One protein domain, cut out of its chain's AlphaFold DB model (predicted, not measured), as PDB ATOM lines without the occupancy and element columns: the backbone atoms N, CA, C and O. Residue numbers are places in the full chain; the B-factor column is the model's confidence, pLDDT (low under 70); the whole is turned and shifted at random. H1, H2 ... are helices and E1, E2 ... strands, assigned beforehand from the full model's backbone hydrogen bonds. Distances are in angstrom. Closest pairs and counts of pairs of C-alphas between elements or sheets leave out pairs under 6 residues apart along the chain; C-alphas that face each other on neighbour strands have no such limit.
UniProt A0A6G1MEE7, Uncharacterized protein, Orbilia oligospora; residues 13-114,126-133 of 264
ATOM      1  N   VAL A  13      87.542 208.676 120.676       48.28
ATOM      2  CA  VAL A  13      88.421 207.966 121.602       48.28
ATOM      3  C   VAL A  13      89.886 208.229 121.199       48.28
ATOM      4  O   VAL A  13      90.159 208.253 119.998       48.28
ATOM      5  N   PRO A  14      90.825 208.482 122.134       55.28
ATOM      6  CA  PRO A  14      92.148 208.982 121.771       55.28
ATOM      7  C   PRO A  14      92.934 207.954 120.956       55.28
ATOM      8  O   PRO A  14      93.110 206.806 121.347       55.28
ATOM      9  N   VAL A  15      93.428 208.397 119.804       66.44
ATOM     10  CA  VAL A  15      94.149 207.583 118.813       66.44
ATOM     11  C   VAL A  15      95.628 207.373 119.187       66.44
ATOM     12  O   VAL A  15      96.446 206.923 118.382       66.44
ATOM     13  N   SER A  16      95.999 207.762 120.403       79.12
ATOM     14  CA  SER A  16      97.354 207.698 120.923       79.12
ATOM     15  C   SER A  16      97.364 207.678 122.448       79.12
ATOM     16  O   SER A  16      96.413 208.098 123.110       79.12
ATOM     17  N   PHE A  17      98.475 207.208 122.998       86.50
ATOM     18  CA  PHE A  17      98.805 207.300 124.415       86.50
ATOM     19  C   PHE A  17     100.314 207.461 124.568       86.50
ATOM     20  O   PHE A  17     101.080 207.178 123.644       86.50
ATOM     21  N   ARG A  18     100.758 207.903 125.741       90.12
ATOM     22  CA  ARG A  18     102.171 207.872 126.116       90.12
ATOM     23  C   ARG A  18     102.426 206.798 127.163       90.12
ATOM     24  O   ARG A  18     101.595 206.557 128.032       90.12
ATOM     25  N   ILE A  19     103.589 206.176 127.091       89.31
ATOM     26  CA  ILE A  19     104.134 205.275 128.097       89.31
ATOM     27  C   ILE A  19     105.262 206.033 128.795       89.31
ATOM     28  O   ILE A  19     106.178 206.524 128.135       89.31
ATOM     29  N   ARG A  20     105.191 206.147 130.118       89.44
ATOM     30  CA  ARG A  20     106.233 206.735 130.971       89.44
ATOM     31  C   ARG A  20     106.857 205.664 131.859       89.44
ATOM     32  O   ARG A  20     106.362 204.541 131.936       89.44
ATOM     33  N   GLU A  21     107.919 206.056 132.561       85.38
ATOM     34  CA  GLU A  21     108.622 205.209 133.537       85.38
ATOM     35  C   GLU A  21     109.282 203.981 132.905       85.38
ATOM     36  O   GLU A  21     109.478 202.953 133.541       85.38
ATOM     37  N   ILE A  22     109.673 204.092 131.637       83.00
ATOM     38  CA  ILE A  22     110.443 203.052 130.963       83.00
ATOM     39  C   ILE A  22     111.883 203.150 131.478       83.00
ATOM     40  O   ILE A  22     112.599 204.105 131.164       83.00
ATOM     41  N   HIS A  23     112.277 202.193 132.317       80.62
ATOM     42  CA  HIS A  23     113.590 202.144 132.958       80.62
ATOM     43  C   HIS A  23     114.641 201.475 132.061       80.62
ATOM     44  O   HIS A  23     114.428 200.371 131.582       80.62
ATOM     45  N   GLY A  24     115.820 202.082 131.918       68.12
ATOM     46  CA  GLY A  24     116.925 201.491 131.154       68.12
ATOM     47  C   GLY A  24     116.753 201.580 129.633       68.12
ATOM     48  O   GLY A  24     115.869 202.265 129.118       68.12
ATOM     49  N   ASP A  25     117.631 200.894 128.900       65.88
ATOM     50  CA  ASP A  25     117.666 200.923 127.434       65.88
ATOM     51  C   ASP A  25     116.720 199.897 126.812       65.88
ATOM     52  O   ASP A  25     117.130 199.082 125.988       65.88
ATOM     53  N   HIS A  26     115.440 199.955 127.187       74.81
ATOM     54  CA  HIS A  26     114.432 199.185 126.470       74.81
ATOM     55  C   HIS A  26     114.446 199.566 124.988       74.81
ATOM     56  O   HIS A  26     114.498 200.764 124.657       74.81
ATOM     57  N   SER A  27     114.467 198.551 124.122       75.38
ATOM     58  CA  SER A  27     114.484 198.749 122.673       75.38
ATOM     59  C   SER A  27     113.068 198.968 122.140       75.38
ATOM     60  O   SER A  27     112.078 198.596 122.777       75.38
ATOM     61  N   ASP A  28     112.954 199.569 120.955       76.69
ATOM     62  CA  ASP A  28     111.652 199.749 120.311       76.69
ATOM     63  C   ASP A  28     110.995 198.390 119.998       76.69
ATOM     64  O   ASP A  28     109.770 198.287 119.975       76.69
ATOM     65  N   GLU A  29     111.780 197.323 119.808       81.56
ATOM     66  CA  GLU A  29     111.290 195.946 119.663       81.56
ATOM     67  C   GLU A  29     110.640 195.423 120.948       81.56
ATOM     68  O   GLU A  29     109.552 194.856 120.883       81.56
ATOM     69  N   GLU A  30     111.248 195.649 122.116       82.81
ATOM     70  CA  GLU A  30     110.655 195.244 123.397       82.81
ATOM     71  C   GLU A  30     109.332 195.979 123.658       82.81
ATOM     72  O   GLU A  30     108.362 195.386 124.138       82.81
ATOM     73  N   LEU A  31     109.263 197.262 123.285       83.06
ATOM     74  CA  LEU A  31     108.027 198.038 123.350       83.06
ATOM     75  C   LEU A  31     106.977 197.503 122.374       83.06
ATOM     76  O   LEU A  31     105.821 197.358 122.761       83.06
ATOM     77  N   LYS A  32     107.357 197.153 121.140       83.75
ATOM     78  CA  LYS A  32     106.443 196.514 120.176       83.75
ATOM     79  C   LYS A  32     105.905 195.189 120.703       83.75
ATOM     80  O   LYS A  32     104.698 194.977 120.652       83.75
ATOM     81  N   GLU A  33     106.751 194.332 121.272       86.25
ATOM     82  CA  GLU A  33     106.300 193.079 121.884       86.25
ATOM     83  C   GLU A  33     105.318 193.315 123.035       86.25
ATOM     84  O   GLU A  33     104.320 192.602 123.160       86.25
ATOM     85  N   PHE A  34     105.587 194.306 123.887       86.25
ATOM     86  CA  PHE A  34     104.662 194.714 124.940       86.25
ATOM     87  C   PHE A  34     103.315 195.160 124.356       86.25
ATOM     88  O   PHE A  34     102.268 194.693 124.811       86.25
ATOM     89  N   LEU A  35     103.339 196.007 123.323       83.94
ATOM     90  CA  LEU A  35     102.144 196.497 122.641       83.94
ATOM     91  C   LEU A  35     101.337 195.359 122.013       83.94
ATOM     92  O   LEU A  35     100.129 195.266 122.218       83.94
ATOM     93  N   GLU A  36     101.991 194.427 121.326       84.50
ATOM     94  CA  GLU A  36     101.317 193.252 120.782       84.50
ATOM     95  C   GLU A  36     100.629 192.422 121.865       84.50
ATOM     96  O   GLU A  36      99.521 191.930 121.652       84.50
ATOM     97  N   ARG A  37     101.267 192.247 123.030       85.50
ATOM     98  CA  ARG A  37     100.686 191.483 124.143       85.50
ATOM     99  C   ARG A  37      99.433 192.155 124.684       85.50
ATOM    100  O   ARG A  37      98.444 191.455 124.899       85.50
ATOM    101  N   ILE A  38      99.461 193.473 124.900       81.12
ATOM    102  CA  ILE A  38      98.288 194.195 125.415       81.12
ATOM    103  C   ILE A  38      97.150 194.216 124.389       81.12
ATOM    104  O   ILE A  38      96.008 194.017 124.781       81.12
ATOM    105  N   LEU A  39      97.455 194.362 123.093       79.06
ATOM    106  CA  LEU A  39      96.463 194.342 122.012       79.06
ATOM    107  C   LEU A  39      95.821 192.954 121.864       79.06
ATOM    108  O   LEU A  39      94.601 192.828 121.866       79.06
ATOM    109  N   LYS A  40      96.633 191.888 121.839       81.25
ATOM    110  CA  LYS A  40      96.138 190.500 121.774       81.25
ATOM    111  C   LYS A  40      95.281 190.140 122.987       81.25
ATOM    112  O   LYS A  40      94.257 189.476 122.839       81.25
ATOM    113  N   ALA A  41      95.691 190.557 124.189       76.38
ATOM    114  CA  ALA A  41      94.926 190.321 125.418       76.38
ATOM    115  C   ALA A  41      93.554 191.009 125.404       76.38
ATOM    116  O   ALA A  41      92.650 190.601 126.131       76.38
ATOM    117  N   ASP A  42      93.420 192.031 124.570       73.81
ATOM    118  CA  ASP A  42      92.229 192.834 124.411       73.81
ATOM    119  C   ASP A  42      91.295 192.354 123.282       73.81
ATOM    120  O   ASP A  42      90.189 192.862 123.112       73.81
ATOM    121  N   GLY A  43      91.706 191.320 122.545       73.44
ATOM    122  CA  GLY A  43      90.949 190.772 121.419       73.44
ATOM    123  C   GLY A  43      91.164 191.516 120.101       73.44
ATOM    124  O   GLY A  43      90.482 191.207 119.125       73.44
ATOM    125  N   GLU A  44      92.113 192.452 120.054       74.75
ATOM    126  CA  GLU A  44      92.528 193.128 118.827       74.75
ATOM    127  C   GLU A  44      93.579 192.298 118.075       74.75
ATOM    128  O   GLU A  44      94.400 191.598 118.678       74.75
ATOM    129  N   ASP A  45      93.569 192.392 116.744       72.44
ATOM    130  CA  ASP A  45      94.593 191.800 115.879       72.44
ATOM    131  C   ASP A  45      95.696 192.838 115.603       72.44
ATOM    132  O   ASP A  45      95.455 193.784 114.841       72.44
ATOM    133  N   PRO A  46      96.914 192.682 116.167       73.38
ATOM    134  CA  PRO A  46      97.987 193.657 115.985       73.38
ATOM    135  C   PRO A  46      98.412 193.838 114.527       73.38
ATOM    136  O   PRO A  46      98.959 194.882 114.194       73.38
ATOM    137  N   SER A  47      98.160 192.853 113.652       71.31
ATOM    138  CA  SER A  47      98.500 192.962 112.228       71.31
ATOM    139  C   SER A  47      97.655 193.997 111.482       71.31
ATOM    140  O   SER A  47      98.045 194.434 110.409       71.31
ATOM    141  N   THR A  48      96.527 194.413 112.062       64.94
ATOM    142  CA  THR A  48      95.605 195.398 111.474       64.94
ATOM    143  C   THR A  48      95.802 196.815 112.018       64.94
ATOM    144  O   THR A  48      95.074 197.732 111.639       64.94
ATOM    145  N   ILE A  49      96.762 196.992 112.932       68.12
ATOM    146  CA  ILE A  49      97.001 198.240 113.652       68.12
ATOM    147  C   ILE A  49      98.443 198.667 113.408       68.12
ATOM    148  O   ILE A  49      99.380 198.162 114.036       68.12
ATOM    149  N   TYR A  50      98.633 199.658 112.539       71.44
ATOM    150  CA  TYR A  50      99.952 200.253 112.393       71.44
ATOM    151  C   TYR A  50     100.259 201.111 113.622       71.44
ATOM    152  O   TYR A  50      99.488 201.987 114.025       71.44
ATOM    153  N   THR A  51     101.402 200.823 114.237       74.12
ATOM    154  CA  THR A  51     101.849 201.466 115.467       74.12
ATOM    155  C   THR A  51     103.088 202.291 115.181       74.12
ATOM    156  O   THR A  51     104.137 201.760 114.817       74.12
ATOM    157  N   GLU A  52     102.983 203.590 115.417       79.06
ATOM    158  CA  GLU A  52     104.131 204.482 115.387       79.06
ATOM    159  C   GLU A  52     104.588 204.781 116.815       79.06
ATOM    160  O   GLU A  52     103.806 205.289 117.625       79.06
ATOM    161  N   ILE A  53     105.850 204.463 117.113       81.38
ATOM    162  CA  ILE A  53     106.479 204.699 118.413       81.38
ATOM    163  C   ILE A  53     107.473 205.841 118.255       81.38
ATOM    164  O   ILE A  53     108.318 205.830 117.364       81.38
ATOM    165  N   THR A  54     107.378 206.830 119.132       83.06
ATOM    166  CA  THR A  54     108.420 207.844 119.284       83.06
ATOM    167  C   THR A  54     108.958 207.791 120.692       83.06
ATOM    168  O   THR A  54     108.190 207.968 121.630       83.06
ATOM    169  N   SER A  55     110.262 207.568 120.819       84.00
ATOM    170  CA  SER A  55     110.961 207.422 122.092       84.00
ATOM    171  C   SER A  55     111.855 208.637 122.323       84.00
ATOM    172  O   SER A  55     112.642 209.003 121.455       84.00
ATOM    173  N   ALA A  56     111.756 209.252 123.496       85.94
ATOM    174  CA  ALA A  56     112.648 210.324 123.928       85.94
ATOM    175  C   ALA A  56     112.969 210.167 125.417       85.94
ATOM    176  O   ALA A  56     112.289 209.432 126.140       85.94
ATOM    177  N   LYS A  57     114.012 210.850 125.893       86.38
ATOM    178  CA  LYS A  57     114.305 210.888 127.332       86.38
ATOM    179  C   LYS A  57     113.215 211.665 128.067       86.38
ATOM    180  O   LYS A  57     112.736 212.683 127.569       86.38
ATOM    181  N   ASP A  58     112.835 211.203 129.254       86.69
ATOM    182  CA  ASP A  58     111.891 211.938 130.094       86.69
ATOM    183  C   ASP A  58     112.532 213.252 130.564       86.69
ATOM    184  O   ASP A  58     113.678 213.290 131.017       86.69
ATOM    185  N   ILE A  59     111.801 214.355 130.419       85.69
ATOM    186  CA  ILE A  59     112.294 215.709 130.703       85.69
ATOM    187  C   ILE A  59     112.617 215.881 132.188       85.69
ATOM    188  O   ILE A  59     113.560 216.599 132.524       85.69
ATOM    189  N   GLU A  60     111.843 215.231 133.056       82.44
ATOM    190  CA  GLU A  60     111.971 215.310 134.509       82.44
ATOM    191  C   GLU A  60     113.026 214.329 135.030       82.44
ATOM    192  O   GLU A  60     113.724 214.627 136.001       82.44
ATOM    193  N   ASP A  61     113.175 213.179 134.369       85.88
ATOM    194  CA  ASP A  61     114.119 212.127 134.740       85.88
ATOM    195  C   ASP A  61     114.779 211.503 133.503       85.88
ATOM    196  O   ASP A  61     114.322 210.505 132.951       85.88
ATOM    197  N   GLN A  62     115.923 212.055 133.098       84.62
ATOM    198  CA  GLN A  62     116.666 211.628 131.903       84.62
ATOM    199  C   GLN A  62     117.201 210.181 131.965       84.62
ATOM    200  O   GLN A  62     117.767 209.709 130.976       84.62
ATOM    201  N   SER A  63     117.057 209.480 133.100       82.69
ATOM    202  CA  SER A  63     117.328 208.036 133.206       82.69
ATOM    203  C   SER A  63     116.177 207.162 132.691       82.69
ATOM    204  O   SER A  63     116.344 205.952 132.521       82.69
ATOM    205  N   LYS A  64     115.016 207.773 132.437       86.06
ATOM    206  CA  LYS A  64     113.800 207.136 131.933       86.06
ATOM    207  C   LYS A  64     113.503 207.586 130.510       86.06
ATOM    208  O   LYS A  64     113.921 208.660 130.072       86.06
ATOM    209  N   LYS A  65     112.722 206.771 129.803       86.38
ATOM    210  CA  LYS A  65     112.159 207.118 128.495       86.38
ATOM    211  C   LYS A  65     110.665 207.415 128.595       86.38
ATOM    212  O   LYS A  65     109.948 206.833 129.414       86.38
ATOM    213  N   VAL A  66     110.213 208.306 127.720       89.00
ATOM    214  CA  VAL A  66     108.807 208.503 127.373       89.00
ATOM    215  C   VAL A  66     108.623 208.036 125.943       89.00
ATOM    216  O   VAL A  66     109.366 208.456 125.054       89.00
ATOM    217  N   CYS A  67     107.625 207.188 125.728       89.69
ATOM    218  CA  CYS A  67     107.276 206.698 124.405       89.69
ATOM    219  C   CYS A  67     105.863 207.125 124.053       89.69
ATOM    220  O   CYS A  67     104.935 206.848 124.804       89.69
ATOM    221  N   VAL A  68     105.674 207.776 122.912       89.50
ATOM    222  CA  VAL A  68     104.339 208.079 122.395       89.50
ATOM    223  C   VAL A  68     103.973 207.048 121.350       89.50
ATOM    224  O   VAL A  68     104.692 206.867 120.371       89.50
ATOM    225  N   VAL A  69     102.844 206.387 121.574       86.00
ATOM    226  CA  VAL A  69     102.307 205.334 120.725       86.00
ATOM    227  C   VAL A  69     101.096 205.895 120.003       86.00
ATOM    228  O   VAL A  69     100.165 206.393 120.633       86.00
ATOM    229  N   THR A  70     101.126 205.854 118.675       82.19
ATOM    230  CA  THR A  70     100.029 206.324 117.822       82.19
ATOM    231  C   THR A  70      99.496 205.167 117.006       82.19
ATOM    232  O   THR A  70     100.270 204.498 116.320       82.19
ATOM    233  N   PHE A  71      98.185 204.959 117.064       75.75
ATOM    234  CA  PHE A  71      97.509 203.996 116.212       75.75
ATOM    235  C   PHE A  71      97.131 204.639 114.878       75.75
ATOM    236  O   PHE A  71      96.706 205.803 114.803       75.75
ATOM    237  N   HIS A  72      97.286 203.862 113.818       70.50
ATOM    238  CA  HIS A  72      96.853 204.203 112.475       70.50
ATOM    239  C   HIS A  72      96.048 203.033 111.912       70.50
ATOM    240  O   HIS A  72      96.385 201.871 112.153       70.50
ATOM    241  N   ASP A  73      94.986 203.352 111.177       58.94
ATOM    242  CA  ASP A  73      94.223 202.351 110.437       58.94
ATOM    243  C   ASP A  73      95.060 201.933 109.217       58.94
ATOM    244  O   ASP A  73      95.409 202.777 108.391       58.94
ATOM    245  N   ASP A  74      95.396 200.647 109.110       50.66
ATOM    246  CA  ASP A  74      96.158 200.087 107.985       50.66
ATOM    247  C   ASP A  74      95.226 199.808 106.794       50.66
ATOM    248  O   ASP A  74      94.869 198.667 106.494       50.66
ATOM    249  N   LEU A  75      94.705 200.872 106.176       53.16
ATOM    250  CA  LEU A  75      93.820 200.769 105.017       53.16
ATOM    251  C   LEU A  75      94.462 201.435 103.797       53.16
ATOM    252  O   LEU A  75      94.805 202.614 103.833       53.16
ATOM    253  N   GLU A  76      94.560 200.677 102.697       46.34
ATOM    254  CA  GLU A  76      95.089 201.134 101.399       46.34
ATOM    255  C   GLU A  76      94.249 202.257 100.752       46.34
ATOM    256  O   GLU A  76      94.732 202.932  99.842       46.34
ATOM    257  N   GLU A  77      93.018 202.501 101.222       48.84
ATOM    258  CA  GLU A  77      92.122 203.529 100.679       48.84
ATOM    259  C   GLU A  77      91.688 204.559 101.741       48.84
ATOM    260  O   GLU A  77      91.219 204.176 102.822       48.84
ATOM    261  N   PRO A  78      91.779 205.873 101.445       45.59
ATOM    262  CA  PRO A  78      91.318 206.921 102.349       45.59
ATOM    263  C   PRO A  78      89.796 206.848 102.502       45.59
ATOM    264  O   PRO A  78      89.047 206.999 101.536       45.59
ATOM    265  N   ARG A  79      89.314 206.635 103.729       48.62
ATOM    266  CA  ARG A  79      87.886 206.770 104.039       48.62
ATOM    267  C   ARG A  79      87.529 208.240 104.236       48.62
ATOM    268  O   ARG A  79      88.306 208.997 104.805       48.62
ATOM    269  N   GLU A  80      86.295 208.604 103.888       48.00
ATOM    270  CA  GLU A  80      85.688 209.872 104.330       48.00
ATOM    271  C   GLU A  80      85.541 209.943 105.867       48.00
ATOM    272  O   GLU A  80      85.353 211.025 106.415       48.00
ATOM    273  N   VAL A  81      85.628 208.798 106.567       46.19
ATOM    274  CA  VAL A  81      85.523 208.681 108.030       46.19
ATOM    275  C   VAL A  81      86.515 207.634 108.553       46.19
ATOM    276  O   VAL A  81      86.375 206.439 108.269       46.19
ATOM    277  N   TYR A  82      87.496 208.069 109.346       49.34
ATOM    278  CA  TYR A  82      88.393 207.183 110.094       49.34
ATOM    279  C   TYR A  82      87.643 206.568 111.281       49.34
ATOM    280  O   TYR A  82      87.006 207.276 112.062       49.34
ATOM    281  N   VAL A  83      87.684 205.239 111.418       48.12
ATOM    282  CA  VAL A  83      87.039 204.535 112.537       48.12
ATOM    283  C   VAL A  83      88.142 204.048 113.454       48.12
ATOM    284  O   VAL A  83      88.613 202.924 113.323       48.12
ATOM    285  N   HIS A  84      88.527 204.900 114.398       52.03
ATOM    286  CA  HIS A  84      89.558 204.573 115.373       52.03
ATOM    287  C   HIS A  84      89.137 203.358 116.211       52.03
ATOM    288  O   HIS A  84      88.245 203.452 117.061       52.03
ATOM    289  N   ARG A  85      89.782 202.208 115.981       52.72
ATOM    290  CA  ARG A  85      89.683 201.053 116.879       52.72
ATOM    291  C   ARG A  85      90.567 201.309 118.085       52.72
ATOM    292  O   ARG A  85      91.765 201.537 117.955       52.72
ATOM    293  N   HIS A  86      89.952 201.326 119.257       60.25
ATOM    294  CA  HIS A  86      90.650 201.560 120.504       60.25
ATOM    295  C   HIS A  86      90.553 200.316 121.378       60.25
ATOM    296  O   HIS A  86      89.428 199.892 121.673       60.25
ATOM    297  N   PRO A  87      91.689 199.804 121.867       64.00
ATOM    298  CA  PRO A  87      91.687 198.656 122.754       64.00
ATOM    299  C   PRO A  87      90.794 198.872 123.999       64.00
ATOM    300  O   PRO A  87      90.862 199.908 124.667       64.00
ATOM    301  N   GLN A  88      89.941 197.909 124.342       65.06
ATOM    302  CA  GLN A  88      89.114 197.850 125.547       65.06
ATOM    303  C   GLN A  88      89.933 197.938 126.841       65.06
ATOM    304  O   GLN A  88      89.414 198.443 127.835       65.06
ATOM    305  N   ILE A  89      91.210 197.562 126.867       64.25
ATOM    306  CA  ILE A  89      92.084 197.690 128.043       64.25
ATOM    307  C   ILE A  89      92.178 199.149 128.495       64.25
ATOM    308  O   ILE A  89      92.171 199.450 129.689       64.25
ATOM    309  N   PHE A  90      92.124 200.076 127.543       66.19
ATOM    310  CA  PHE A  90      92.110 201.510 127.783       66.19
ATOM    311  C   PHE A  90      90.694 202.062 128.039       66.19
ATOM    312  O   PHE A  90      90.537 203.234 128.364       66.19
ATOM    313  N   SER A  91      89.629 201.257 127.949       63.66
ATOM    314  CA  SER A  91      88.296 201.683 128.411       63.66
ATOM    315  C   SER A  91      88.300 201.987 129.915       63.66
ATOM    316  O   SER A  91      87.654 202.937 130.351       63.66
ATOM    317  N   THR A  92      89.118 201.264 130.691       59.94
ATOM    318  CA  THR A  92      89.348 201.527 132.123       59.94
ATOM    319  C   THR A  92      90.053 202.863 132.383       59.94
ATOM    320  O   THR A  92      89.877 203.459 133.444       59.94
ATOM    321  N   LEU A  93      90.786 203.389 131.395       63.81
ATOM    322  CA  LEU A  93      91.425 204.706 131.461       63.81
ATOM    323  C   LEU A  93      90.436 205.860 131.288       63.81
ATOM    324  O   LEU A  93      90.762 206.986 131.657       63.81
ATOM    325  N   LYS A  94      89.230 205.599 130.761       57.84
ATOM    326  CA  LYS A  94      88.183 206.621 130.587       57.84
ATOM    327  C   LYS A  94      87.548 207.053 131.912       57.84
ATOM    328  O   LYS A  94      86.912 208.101 131.963       57.84
ATOM    329  N   THR A  95      87.697 206.248 132.964       54.03
ATOM    330  CA  THR A  95      87.122 206.483 134.300       54.03
ATOM    331  C   THR A  95      88.177 206.626 135.400       54.03
ATOM    332  O   THR A  95      87.873 207.174 136.457       54.03
ATOM    333  N   ALA A  96      89.410 206.167 135.162       52.09
ATOM    334  CA  ALA A  96      90.573 206.452 136.002       52.09
ATOM    335  C   ALA A  96      91.145 207.852 135.691       52.09
ATOM    336  O   ALA A  96      90.680 208.517 134.773       52.09
ATOM    337  N   ALA A  97      92.169 208.301 136.424       65.69
ATOM    338  CA  ALA A  97      92.878 209.578 136.227       65.69
ATOM    339  C   ALA A  97      93.640 209.689 134.878       65.69
ATOM    340  O   ALA A  97      94.718 210.272 134.814       65.69
ATOM    341  N   CYS A  98      93.119 209.079 133.809       76.44
ATOM    342  CA  CYS A  98      93.721 208.919 132.491       76.44
ATOM    343  C   CYS A  98      95.040 208.132 132.487       76.44
ATOM    344  O   CYS A  98      95.743 208.150 131.480       76.44
ATOM    345  N   GLN A  99      95.356 207.415 133.574       85.00
ATOM    346  CA  GLN A  99      96.596 206.654 133.740       85.00
ATOM    347  C   GLN A  99      96.363 205.226 134.259       85.00
ATOM    348  O   GLN A  99      95.470 204.991 135.078       85.00
ATOM    349  N   LEU A 100      97.183 204.276 133.799       84.19
ATOM    350  CA  LEU A 100      97.189 202.869 134.217       84.19
ATOM    351  C   LEU A 100      98.624 202.349 134.284       84.19
ATOM    352  O   LEU A 100      99.367 202.431 133.308       84.19
ATOM    353  N   GLN A 101      98.988 201.754 135.418       86.75
ATOM    354  CA  GLN A 101     100.275 201.085 135.573       86.75
ATOM    355  C   GLN A 101     100.204 199.638 135.092       86.75
ATOM    356  O   GLN A 101      99.344 198.867 135.530       86.75
ATOM    357  N   LEU A 102     101.139 199.263 134.225       84.75
ATOM    358  CA  LEU A 102     101.273 197.929 133.653       84.75
ATOM    359  C   LEU A 102     102.679 197.382 133.909       84.75
ATOM    360  O   LEU A 102     103.659 198.117 133.959       84.75
ATOM    361  N   ASP A 103     102.787 196.069 134.058       84.31
ATOM    362  CA  ASP A 103     104.069 195.369 134.014       84.31
ATOM    363  C   ASP A 103     104.514 195.250 132.546       84.31
ATOM    364  O   ASP A 103     103.824 194.619 131.742       84.31
ATOM    365  N   LEU A 104     105.656 195.850 132.194       81.50
ATOM    366  CA  LEU A 104     106.132 195.926 130.805       81.50
ATOM    367  C   LEU A 104     106.363 194.545 130.170       81.50
ATOM    368  O   LEU A 104     106.145 194.349 128.980       81.50
ATOM    369  N   ARG A 105     106.765 193.545 130.959       79.75
ATOM    370  CA  ARG A 105     107.055 192.198 130.446       79.75
ATOM    371  C   ARG A 105     105.780 191.399 130.184       79.75
ATOM    372  O   ARG A 105     105.716 190.577 129.264       79.75
ATOM    373  N   THR A 106     104.783 191.563 131.046       80.75
ATOM    374  CA  THR A 106     103.572 190.734 131.035       80.75
ATOM    375  C   THR A 106     102.356 191.427 130.430       80.75
ATOM    376  O   THR A 106     101.397 190.732 130.101       80.75
ATOM    377  N   GLY A 107     102.363 192.756 130.301       78.81
ATOM    378  CA  GLY A 107     101.217 193.555 129.857       78.81
ATOM    379  C   GLY A 107     100.076 193.643 130.876       78.81
ATOM    380  O   GLY A 107      99.025 194.205 130.583       78.81
ATOM    381  N   LYS A 108     100.238 193.063 132.073       82.19
ATOM    382  CA  LYS A 108      99.170 192.969 133.078       82.19
ATOM    383  C   LYS A 108      99.155 194.194 133.995       82.19
ATOM    384  O   LYS A 108     100.222 194.748 134.259       82.19
ATOM    385  N   PRO A 109      97.986 194.571 134.557       82.69
ATOM    386  CA  PRO A 109      97.902 195.622 135.565       82.69
ATOM    387  C   PRO A 109      98.884 195.397 136.708       82.69
ATOM    388  O   PRO A 109      98.904 194.320 137.317       82.69
ATOM    389  N   TRP A 110      99.673 196.425 137.006       80.31
ATOM    390  CA  TRP A 110     100.612 196.398 138.111       80.31
ATOM    391  C   TRP A 110      99.842 196.319 139.428       80.31
ATOM    392  O   TRP A 110      99.081 197.215 139.793       80.31
ATOM    393  N   ARG A 111     100.021 195.221 140.161       74.94
ATOM    394  CA  ARG A 111      99.479 195.062 141.511       74.94
ATOM    395  C   ARG A 111     100.646 195.105 142.476       74.94
ATOM    396  O   ARG A 111     101.587 194.332 142.325       74.94
ATOM    397  N   HIS A 112     100.569 195.970 143.485       61.91
ATOM    398  CA  HIS A 112     101.506 195.951 144.605       61.91
ATOM    399  C   HIS A 112     101.355 194.610 145.344       61.91
ATOM    400  O   HIS A 112     100.525 194.461 146.242       61.91
ATOM    401  N   PHE A 113     102.107 193.587 144.935       51.50
ATOM    402  CA  PHE A 113     102.095 192.292 145.600       51.50
ATOM    403  C   PHE A 113     102.867 192.420 146.911       51.50
ATOM    404  O   PHE A 113     104.092 192.391 146.939       51.50
ATOM    405  N   ARG A 114     102.127 192.537 148.016       45.53
ATOM    406  CA  ARG A 114     102.652 192.754 149.376       45.53
ATOM    407  C   ARG A 114     103.596 191.653 149.898       45.53
ATOM    408  O   ARG A 114     104.084 191.807 151.003       45.53
ATOM    409  N   PHE A 126     109.946 197.148 137.251       74.00
ATOM    410  CA  PHE A 126     109.264 198.418 137.510       74.00
ATOM    411  C   PHE A 126     108.003 198.522 136.641       74.00
ATOM    412  O   PHE A 126     108.023 198.056 135.496       74.00
ATOM    413  N   PRO A 127     106.898 199.087 137.160       85.88
ATOM    414  CA  PRO A 127     105.743 199.371 136.326       85.88
ATOM    415  C   PRO A 127     106.088 200.430 135.283       85.88
ATOM    416  O   PRO A 127     106.870 201.338 135.548       85.88
ATOM    417  N   VAL A 128     105.442 200.334 134.126       87.88
ATOM    418  CA  VAL A 128     105.321 201.447 133.188       87.88
ATOM    419  C   VAL A 128     103.943 202.069 133.329       87.88
ATOM    420  O   VAL A 128     102.958 201.372 133.591       87.88
ATOM    421  N   THR A 129     103.862 203.377 133.129       88.44
ATOM    422  CA  THR A 129     102.598 204.111 133.204       88.44
ATOM    423  C   THR A 129     102.099 204.421 131.802       88.44
ATOM    424  O   THR A 129     102.729 205.183 131.076       88.44
ATOM    425  N   VAL A 130     100.955 203.850 131.428       87.19
ATOM    426  CA  VAL A 130     100.198 204.247 130.236       87.19
ATOM    427  C   VAL A 130      99.335 205.450 130.583       87.19
ATOM    428  O   VAL A 130      98.595 205.405 131.561       87.19
ATOM    429  N   ASP A 131      99.402 206.500 129.772       88.06
ATOM    430  CA  ASP A 131      98.720 207.774 129.979       88.06
ATOM    431  C   ASP A 131      98.072 208.264 128.675       88.06
ATOM    432  O   ASP A 131      98.752 208.467 127.668       88.06
ATOM    433  N   ILE A 132      96.754 208.463 128.702       84.75
ATOM    434  CA  ILE A 132      95.964 208.984 127.570       84.75
ATOM    435  C   ILE A 132      95.649 210.480 127.695       84.75
ATOM    436  O   ILE A 132      95.124 211.077 126.760       84.75
ATOM    437  N   GLY A 133      95.924 211.084 128.851       85.44
ATOM    438  CA  GLY A 133      95.643 212.490 129.129       85.44
ATOM    439  C   GLY A 133      96.761 213.427 128.681       85.44
ATOM    440  O   GLY A 133      96.506 214.609 128.475       85.44
TER     441      GLY A 133
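What this domain is: This is residues 13 to 114 and 126 to 133 of the 264 residues of an uncharacterized protein of Orbilia oligospora (UniProt A0A6G1MEE7). A strongly twisted sheet of five strands forms the body, with the helix H1 packed on one face and the short helix H2 packed by E4 and E5; from the link after E3, residues 76 to 81 stick out as a free loop. The printed part has 110 residues, in the order E1 H1 E2 E3 H2 E4 E5, of mixed class. The sheet order is E2 E3 E1 E5 E4, antiparallel throughout. The whole is compact, with a radius of gyration of the C-alphas of 14.2 A, yet elongated, spanning 47 by 28 by 23 A.

Where its parts are: Find C-alpha 16 at (97.354, 207.698, 120.923); from there E1 runs 21.0 A to residue 23. H1 is residues 28 to 41, 19.9 A. Then come E2, residues 49 to 57, 25.4 A, and E3, residues 64 to 73, 29.5 A. H2 is residues 88 to 94, E4 99 to 103, and E5 127 to 131, ending at C-alpha 131 (98.720, 207.774, 129.979).

How they stand to each other: Look at the hairpin E2 and E3, where N 54 and O 68 are 3.0 A apart. E3 pairs with E1 through N 19 and O 67, 2.7 A. E1 pairs with E5 through N 20 and O 129, 2.8 A, and E5 with the edge strand E4 through N 102 and O 128, 2.9 A. E1, H1 and E2 form a split strand-helix-strand unit, two strands running the same way with E3 between them, and its crossover is right-handed. H1 is on the sheet at a height of 5.2 A; its closest C-alphas to E2 are Asp 28 and Ile 53, 7.4 A. H2 is on the sheet too, with the C-alphas of Leu 93 and Gln 99 closest to E4, 6.0 A. H1 and H2 are close but not clearly touching, about perpendicular at 85 degrees, the closest C-alphas being Ile 38 and Ile 89, 7.6 A. In H1 every O i to N i+4 pair is within hydrogen-bond range; H2 has 0 of 3, but 3 of 4 O i to N i+3 pairs.

The domain as a whole: The farthest C-alphas, Glu 80 and Arg 114, are 51.1 A apart. Residues 115 to 125 are cut out, with 14.7 A between C-alphas 114 and 126. The link E3 to H2 is long. Mean pLDDT of the printed part is 74.0; look for low confidence in residues 73 to 97, among others.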